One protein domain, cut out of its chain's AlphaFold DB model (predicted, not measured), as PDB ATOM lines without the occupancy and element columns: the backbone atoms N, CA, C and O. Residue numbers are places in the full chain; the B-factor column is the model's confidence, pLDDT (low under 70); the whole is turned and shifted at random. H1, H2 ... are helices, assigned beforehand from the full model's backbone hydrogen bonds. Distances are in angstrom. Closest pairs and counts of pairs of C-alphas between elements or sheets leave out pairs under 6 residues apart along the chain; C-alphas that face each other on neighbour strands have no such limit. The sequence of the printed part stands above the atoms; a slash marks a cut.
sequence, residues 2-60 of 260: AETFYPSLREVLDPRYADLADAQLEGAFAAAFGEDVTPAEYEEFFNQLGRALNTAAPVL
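What this domain is: This is residues 2 to 60 of the 260 residues of an uncharacterized protein of Nonomuraea endophytica (UniProt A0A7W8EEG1). One long helix, H4, is crossed near its beginning by H1, and its first residue, Pro 39, meets H3 partway along, at residues 25 to 29, to make a rough T, while residues 51 to 60 of H4 stick out. The printed part has 59 residues with four named helices, H1 to H4, and its class is all helix. It is loose, with a radius of gyration of the C-alphas of 13.1 A, and spans 39 by 25 by 18 A.

How they stand to each other: H4, residues 39 to 60, touches H1, residues 7 to 12, with residues 39 to 47 alone, about perpendicular at 76 degrees; the closest C-alphas, of Leu 9 and Glu 43, are 5.8 A apart. H3, residues 22 to 33, only just touches H4, with 3 pairs of C-alphas within 8 A. H2, residues 15 to 18, touches H1 only at the corner. Every O i to N i+4 pair is within hydrogen-bond range in H3, 16 of 18 in H4 and 1 of 2 in H1.

Where its parts are: H4 runs 29.4 A from C-alpha 39 at (215.262, 138.136, 202.432) to C-alpha 60 at (201.432, 163.733, 198.314).

The domain as a whole: The printed part has no cut. Residues 49 to 50 and 52 to 60 have pLDDT under 70.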
ATOM      1  N   ALA A   2     225.492 144.649 216.135       73.62
ATOM      2  CA  ALA A   2     225.873 143.820 214.996       73.62
ATOM      3  C   ALA A   2     225.343 144.501 213.726       73.62
ATOM      4  O   ALA A   2     224.184 144.909 213.703       73.62
ATOM      5  N   GLU A   3     226.201 144.689 212.727       85.25
ATOM      6  CA  GLU A   3     225.761 145.073 211.384       85.25
ATOM      7  C   GLU A   3     224.858 143.956 210.848       85.25
ATOM      8  O   GLU A   3     225.225 142.784 210.917       85.25
ATOM      9  N   THR A   4     223.663 144.321 210.389       89.81
ATOM     10  CA  THR A   4     222.685 143.416 209.769       89.81
ATOM     11  C   THR A   4     222.626 143.729 208.285       89.81
ATOM     12  O   THR A   4     222.595 144.905 207.916       89.81
ATOM     13  N   PHE A   5     222.553 142.700 207.443       89.56
ATOM     14  CA  PHE A   5     222.342 142.889 206.003       89.56
ATOM     15  C   PHE A   5     220.922 143.357 205.662       89.56
ATOM     16  O   PHE A   5     220.712 143.885 204.573       89.56
ATOM     17  N   TYR A   6     219.983 143.202 206.606       90.69
ATOM     18  CA  TYR A   6     218.556 143.441 206.385       90.69
ATOM     19  C   TYR A   6     217.917 144.485 207.326       90.69
ATOM     20  O   TYR A   6     217.009 144.153 208.099       90.69
ATOM     21  N   PRO A   7     218.437 145.725 207.399       86.69
ATOM     22  CA  PRO A   7     217.949 146.724 208.348       86.69
ATOM     23  C   PRO A   7     216.473 147.080 208.133       86.69
ATOM     24  O   PRO A   7     215.726 147.154 209.109       86.69
ATOM     25  N   SER A   8     216.034 147.254 206.886       79.50
ATOM     26  CA  SER A   8     214.663 147.686 206.600       79.50
ATOM     27  C   SER A   8     213.661 146.575 206.870       79.50
ATOM     28  O   SER A   8     212.591 146.839 207.412       79.50
ATOM     29  N   LEU A   9     214.014 145.322 206.571       81.19
ATOM     30  CA  LEU A   9     213.151 144.183 206.869       81.19
ATOM     31  C   LEU A   9     212.918 144.035 208.382       81.19
ATOM     32  O   LEU A   9     211.794 143.776 208.814       81.19
ATOM     33  N   ARG A  10     213.957 144.245 209.203       88.12
ATOM     34  CA  ARG A  10     213.867 144.133 210.671       88.12
ATOM     35  C   ARG A  10     212.966 145.183 211.317       88.12
ATOM     36  O   ARG A  10     212.400 144.896 212.366       88.12
ATOM     37  N   GLU A  11     212.804 146.356 210.708       82.50
ATOM     38  CA  GLU A  11     211.887 147.391 211.211       82.50
ATOM     39  C   GLU A  11     210.412 146.992 211.076       82.50
ATOM     40  O   GLU A  11     209.580 147.428 211.872       82.50
ATOM     41  N   VAL A  12     210.084 146.166 210.077       74.81
ATOM     42  CA  VAL A  12     208.701 145.754 209.782       74.81
ATOM     43  C   VAL A  12     208.361 144.378 210.354       74.81
ATOM     44  O   VAL A  12     207.185 144.027 210.474       74.81
ATOM     45  N   LEU A  13     209.374 143.579 210.694       78.94
ATOM     46  CA  LEU A  13     209.195 142.264 211.297       78.94
ATOM     47  C   LEU A  13     208.712 142.363 212.748       78.94
ATOM     48  O   LEU A  13     209.008 143.308 213.474       78.94
ATOM     49  N   ASP A  14     207.987 141.335 213.196       83.06
ATOM     50  CA  ASP A  14     207.619 141.201 214.607       83.06
ATOM     51  C   ASP A  14     208.890 141.239 215.487       83.06
ATOM     52  O   ASP A  14     209.889 140.604 215.119       83.06
ATOM     53  N   PRO A  15     208.877 141.922 216.653       86.19
ATOM     54  CA  PRO A  15     210.049 142.059 217.522       86.19
ATOM     55  C   PRO A  15     210.743 140.735 217.847       86.19
ATOM     56  O   PRO A  15     211.962 140.687 217.991       86.19
ATOM     57  N   ARG A  16     209.990 139.629 217.902       82.25
ATOM     58  CA  ARG A  16     210.546 138.295 218.169       82.25
ATOM     59  C   ARG A  16     211.487 137.781 217.071       82.25
ATOM     60  O   ARG A  16     212.261 136.862 217.321       82.25
ATOM     61  N   TYR A  17     211.370 138.314 215.857       85.25
ATOM     62  CA  TYR A  17     212.201 137.970 214.702       85.25
ATOM     63  C   TYR A  17     213.244 139.046 214.400       85.25
ATOM     64  O   TYR A  17     214.269 138.734 213.799       85.25
ATOM     65  N   ALA A  18     213.010 140.284 214.844       88.00
ATOM     66  CA  ALA A  18     213.923 141.405 214.645       88.00
ATOM     67  C   ALA A  18     215.302 141.188 215.295       88.00
ATOM     68  O   ALA A  18     216.284 141.744 214.810       88.00
ATOM     69  N   ASP A  19     215.392 140.343 216.328       92.00
ATOM     70  CA  ASP A  19     216.641 140.015 217.034       92.00
ATOM     71  C   ASP A  19     217.364 138.763 216.494       92.00
ATOM     72  O   ASP A  19     218.443 138.414 216.980       92.00
ATOM     73  N   LEU A  20     216.805 138.064 215.496       92.56
ATOM     74  CA  LEU A  20     217.435 136.858 214.940       92.56
ATOM     75  C   LEU A  20     218.754 137.184 214.231       92.56
ATOM     76  O   LEU A  20     218.927 138.269 213.681       92.56
ATOM     77  N   ALA A  21     219.699 136.243 214.207       94.69
ATOM     78  CA  ALA A  21     220.885 136.380 213.358       94.69
ATOM     79  C   ALA A  21     220.494 136.278 211.871       94.69
ATOM     80  O   ALA A  21     219.557 135.550 211.550       94.69
ATOM     81  N   ASP A  22     221.223 136.933 210.963       94.31
ATOM     82  CA  ASP A  22     220.884 136.959 209.524       94.31
ATOM     83  C   ASP A  22     220.704 135.550 208.933       94.31
ATOM     84  O   ASP A  22     219.701 135.272 208.287       94.31
ATOM     85  N   ALA A  23     221.578 134.601 209.287       93.12
ATOM     86  CA  ALA A  23     221.448 133.204 208.857       93.12
ATOM     87  C   ALA A  23     220.171 132.507 209.381       93.12
ATOM     88  O   ALA A  23     219.620 131.621 208.731       93.12
ATOM     89  N   GLN A  24     219.689 132.881 210.571       93.56
ATOM     90  CA  GLN A  24     218.438 132.348 211.128       93.56
ATOM     91  C   GLN A  24     217.219 132.998 210.474       93.56
ATOM     92  O   GLN A  24     216.211 132.326 210.267       93.56
ATOM     93  N   LEU A  25     217.325 134.286 210.150       89.25
ATOM     94  CA  LEU A  25     216.318 135.036 209.412       89.25
ATOM     95  C   LEU A  25     216.122 134.436 208.015       89.25
ATOM     96  O   LEU A  25     214.992 134.141 207.638       89.25
ATOM     97  N   GLU A  26     217.220 134.171 207.302       90.25
ATOM     98  CA  GLU A  26     217.234 133.500 205.999       90.25
ATOM     99  C   GLU A  26     216.630 132.097 206.073       90.25
ATOM    100  O   GLU A  26     215.762 131.761 205.271       90.25
ATOM    101  N   GLY A  27     217.006 131.301 207.078       85.31
ATOM    102  CA  GLY A  27     216.423 129.974 207.283       85.31
ATOM    103  C   GLY A  27     214.919 130.013 207.582       85.31
ATOM    104  O   GLY A  27     214.164 129.183 207.076       85.31
ATOM    105  N   ALA A  28     214.461 130.989 208.373       81.19
ATOM    106  CA  ALA A  28     213.040 131.185 208.652       81.19
ATOM    107  C   ALA A  28     212.268 131.646 207.406       81.19
ATOM    108  O   ALA A  28     211.146 131.190 207.183       81.19
ATOM    109  N   PHE A  29     212.874 132.502 206.579       81.38
ATOM    110  CA  PHE A  29     212.303 132.955 205.312       81.38
ATOM    111  C   PHE A  29     212.179 131.812 204.308       81.38
ATOM    112  O   PHE A  29     211.088 131.580 203.790       81.38
ATOM    113  N   ALA A  30     213.248 131.039 204.114       83.06
ATOM    114  CA  ALA A  30     213.242 129.878 203.229       83.06
ATOM    115  C   ALA A  30     212.198 128.835 203.664       83.06
ATOM    116  O   ALA A  30     211.504 128.252 202.834       83.06
ATOM    117  N   ALA A  31     212.021 128.636 204.976       73.00
ATOM    118  CA  ALA A  31     210.998 127.736 205.505       73.00
ATOM    119  C   ALA A  31     209.560 128.248 205.294       73.00
ATOM    120  O   ALA A  31     208.645 127.439 205.138       73.00
ATOM    121  N   ALA A  32     209.345 129.567 205.317       70.88
ATOM    122  CA  ALA A  32     208.020 130.174 205.183       70.88
ATOM    123  C   ALA A  32     207.595 130.389 203.722       70.88
ATOM    124  O   ALA A  32     206.423 130.201 203.395       70.88
ATOM    125  N   PHE A  33     208.531 130.782 202.857       75.19
ATOM    126  CA  PHE A  33     208.260 131.235 201.488       75.19
ATOM    127  C   PHE A  33     208.887 130.345 200.402       75.19
ATOM    128  O   PHE A  33     208.571 130.517 199.227       75.19
ATOM    129  N   GLY A  34     209.707 129.360 200.786       77.75
ATOM    130  CA  GLY A  34     210.442 128.470 199.883       77.75
ATOM    131  C   GLY A  34     211.904 128.886 199.699       77.75
ATOM    132  O   GLY A  34     212.265 130.038 199.919       77.75
ATOM    133  N   GLU A  35     212.755 127.942 199.278       83.06
ATOM    134  CA  GLU A  35     214.203 128.163 199.085       83.06
ATOM    135  C   GLU A  35     214.525 129.199 197.993       83.06
ATOM    136  O   GLU A  35     215.615 129.765 197.986       83.06
ATOM    137  N   ASP A  36     213.568 129.475 197.102       78.19
ATOM    138  CA  ASP A  36     213.717 130.411 195.985       78.19
ATOM    139  C   ASP A  36     213.443 131.881 196.362       78.19
ATOM    140  O   ASP A  36     213.593 132.749 195.508       78.19
ATOM    141  N   VAL A  37     213.003 132.173 197.595       70.62
ATOM    142  CA  VAL A  37     212.663 133.538 198.035       70.62
ATOM    143  C   VAL A  37     213.611 133.973 199.141       70.62
ATOM    144  O   VAL A  37     213.519 133.518 200.285       70.62
ATOM    145  N   THR A  38     214.518 134.886 198.808       84.00
ATOM    146  CA  THR A  38     215.532 135.370 199.750       84.00
ATOM    147  C   THR A  38     215.076 136.643 200.477       84.00
ATOM    148  O   THR A  38     214.376 137.480 199.898       84.00
ATOM    149  N   PRO A  39     215.499 136.866 201.738       80.44
ATOM    150  CA  PRO A  39     215.262 138.136 202.432       80.44
ATOM    151  C   PRO A  39     215.818 139.346 201.677       80.44
ATOM    152  O   PRO A  39     215.224 140.419 201.732       80.44
ATOM    153  N   ALA A  40     216.915 139.164 200.934       80.06
ATOM    154  CA  ALA A  40     217.525 140.200 200.109       80.06
ATOM    155  C   ALA A  40     216.579 140.712 199.015       80.06
ATOM    156  O   ALA A  40     216.439 141.920 198.850       80.06
ATOM    157  N   GLU A  41     215.878 139.821 198.311       75.25
ATOM    158  CA  GLU A  41     214.891 140.210 197.289       75.25
ATOM    159  C   GLU A  41     213.692 140.940 197.905       75.25
ATOM    160  O   GLU A  41     213.152 141.883 197.322       75.25
ATOM    161  N   TYR A  42     213.295 140.539 199.113       75.69
ATOM    162  CA  TYR A  42     212.230 141.193 199.868       75.69
ATOM    163  C   TYR A  42     212.641 142.593 200.345       75.69
ATOM    164  O   TYR A  42     211.863 143.544 200.251       75.69
ATOM    165  N   GLU A  43     213.874 142.741 200.822       76.56
ATOM    166  CA  GLU A  43     214.454 144.028 201.199       76.56
ATOM    167  C   GLU A  43     214.599 144.949 199.989       76.56
ATOM    168  O   GLU A  43     214.243 146.121 200.059       76.56
ATOM    169  N   GLU A  44     215.069 144.425 198.860       75.00
ATOM    170  CA  GLU A  44     215.149 145.137 197.587       75.00
ATOM    171  C   GLU A  44     213.762 145.666 197.187       75.00
ATOM    172  O   GLU A  44     213.612 146.860 196.918       75.00
ATOM    173  N   PHE A  45     212.731 144.817 197.249       74.12
ATOM    174  CA  PHE A  45     211.344 145.199 196.996       74.12
ATOM    175  C   PHE A  45     210.866 146.323 197.924       74.12
ATOM    176  O   PHE A  45     210.362 147.343 197.450       74.12
ATOM    177  N   PHE A  46     211.041 146.179 199.239       73.06
ATOM    178  CA  PHE A  46     210.605 147.196 200.199       73.06
ATOM    179  C   PHE A  46     211.427 148.479 200.119       73.06
ATOM    180  O   PHE A  46     210.872 149.563 200.282       73.06
ATOM    181  N   ASN A  47     212.715 148.398 199.797       71.38
ATOM    182  CA  ASN A  47     213.557 149.561 199.550       71.38
ATOM    183  C   ASN A  47     213.155 150.279 198.266       71.38
ATOM    184  O   ASN A  47     213.214 151.507 198.208       71.38
ATOM    185  N   GLN A  48     212.758 149.550 197.225       71.38
ATOM    186  CA  GLN A  48     212.206 150.140 196.008       71.38
ATOM    187  C   GLN A  48     210.838 150.772 196.284       71.38
ATOM    188  O   GLN A  48     210.612 151.915 195.890       71.38
ATOM    189  N   LEU A  49     209.969 150.099 197.041       67.56
ATOM    190  CA  LEU A  49     208.668 150.622 197.457       67.56
ATOM    191  C   LEU A  49     208.813 151.864 198.349       67.56
ATOM    192  O   LEU A  49     208.150 152.867 198.115       67.56
ATOM    193  N   GLY A  50     209.711 151.836 199.330       65.19
ATOM    194  CA  GLY A  50     210.007 152.950 200.227       65.19
ATOM    195  C   GLY A  50     210.624 154.135 199.488       65.19
ATOM    196  O   GLY A  50     210.219 155.273 199.712       65.19
ATOM    197  N   ARG A  51     211.540 153.889 198.541       72.12
ATOM    198  CA  ARG A  51     212.068 154.933 197.647       72.12
ATOM    199  C   ARG A  51     210.974 155.511 196.754       72.12
ATOM    200  O   ARG A  51     210.899 156.731 196.631       72.12
ATOM    201  N   ALA A  52     210.096 154.683 196.193       61.94
ATOM    202  CA  ALA A  52     208.966 155.136 195.384       61.94
ATOM    203  C   ALA A  52     207.978 155.981 196.208       61.94
ATOM    204  O   ALA A  52     207.600 157.072 195.783       61.94
ATOM    205  N   LEU A  53     207.629 155.538 197.419       58.84
ATOM    206  CA  LEU A  53     206.761 156.273 198.342       58.84
ATOM    207  C   LEU A  53     207.400 157.583 198.816       58.84
ATOM    208  O   LEU A  53     206.722 158.605 198.818       58.84
ATOM    209  N   ASN A  54     208.693 157.597 199.153       64.38
ATOM    210  CA  ASN A  54     209.413 158.817 199.541       64.38
ATOM    211  C   ASN A  54     209.599 159.793 198.373       64.38
ATOM    212  O   ASN A  54     209.573 161.003 198.574       64.38
ATOM    213  N   THR A  55     209.729 159.289 197.145       63.75
ATOM    214  CA  THR A  55     209.766 160.126 195.934       63.75
ATOM    215  C   THR A  55     208.388 160.726 195.645       63.75
ATOM    216  O   THR A  55     208.281 161.876 195.225       63.75
ATOM    217  N   ALA A  56     207.317 159.984 195.936       45.91
ATOM    218  CA  ALA A  56     205.943 160.469 195.845       45.91
ATOM    219  C   ALA A  56     205.515 161.327 197.053       45.91
ATOM    220  O   ALA A  56     204.535 162.066 196.956       45.91
ATOM    221  N   ALA A  57     206.235 161.274 198.177       44.53
ATOM    222  CA  ALA A  57     205.903 161.977 199.414       44.53
ATOM    223  C   ALA A  57     205.782 163.507 199.264       44.53
ATOM    224  O   ALA A  57     204.794 164.043 199.760       44.53
ATOM    225  N   PRO A  58     206.680 164.243 198.572       48.53
ATOM    226  CA  PRO A  58     206.503 165.685 198.371       48.53
ATOM    227  C   PRO A  58     205.311 166.016 197.463       48.53
ATOM    228  O   PRO A  58     204.632 167.019 197.684       48.53
ATOM    229  N   VAL A  59     204.989 165.146 196.501       46.78
ATOM    230  CA  VAL A  59     203.788 165.283 195.663       46.78
ATOM    231  C   VAL A  59     202.531 165.058 196.512       46.78
ATOM    232  O   VAL A  59     201.638 165.902 196.513       46.78
ATOM    233  N   LEU A  60     202.501 164.011 197.342       38.22
ATOM    234  CA  LEU A  60     201.432 163.733 198.314       38.22
ATOM    235  C   LEU A  60     201.289 164.832 199.386       38.22
ATOM    236  O   LEU A  60     200.172 165.158 199.787       38.22
TER     237      LEU A  60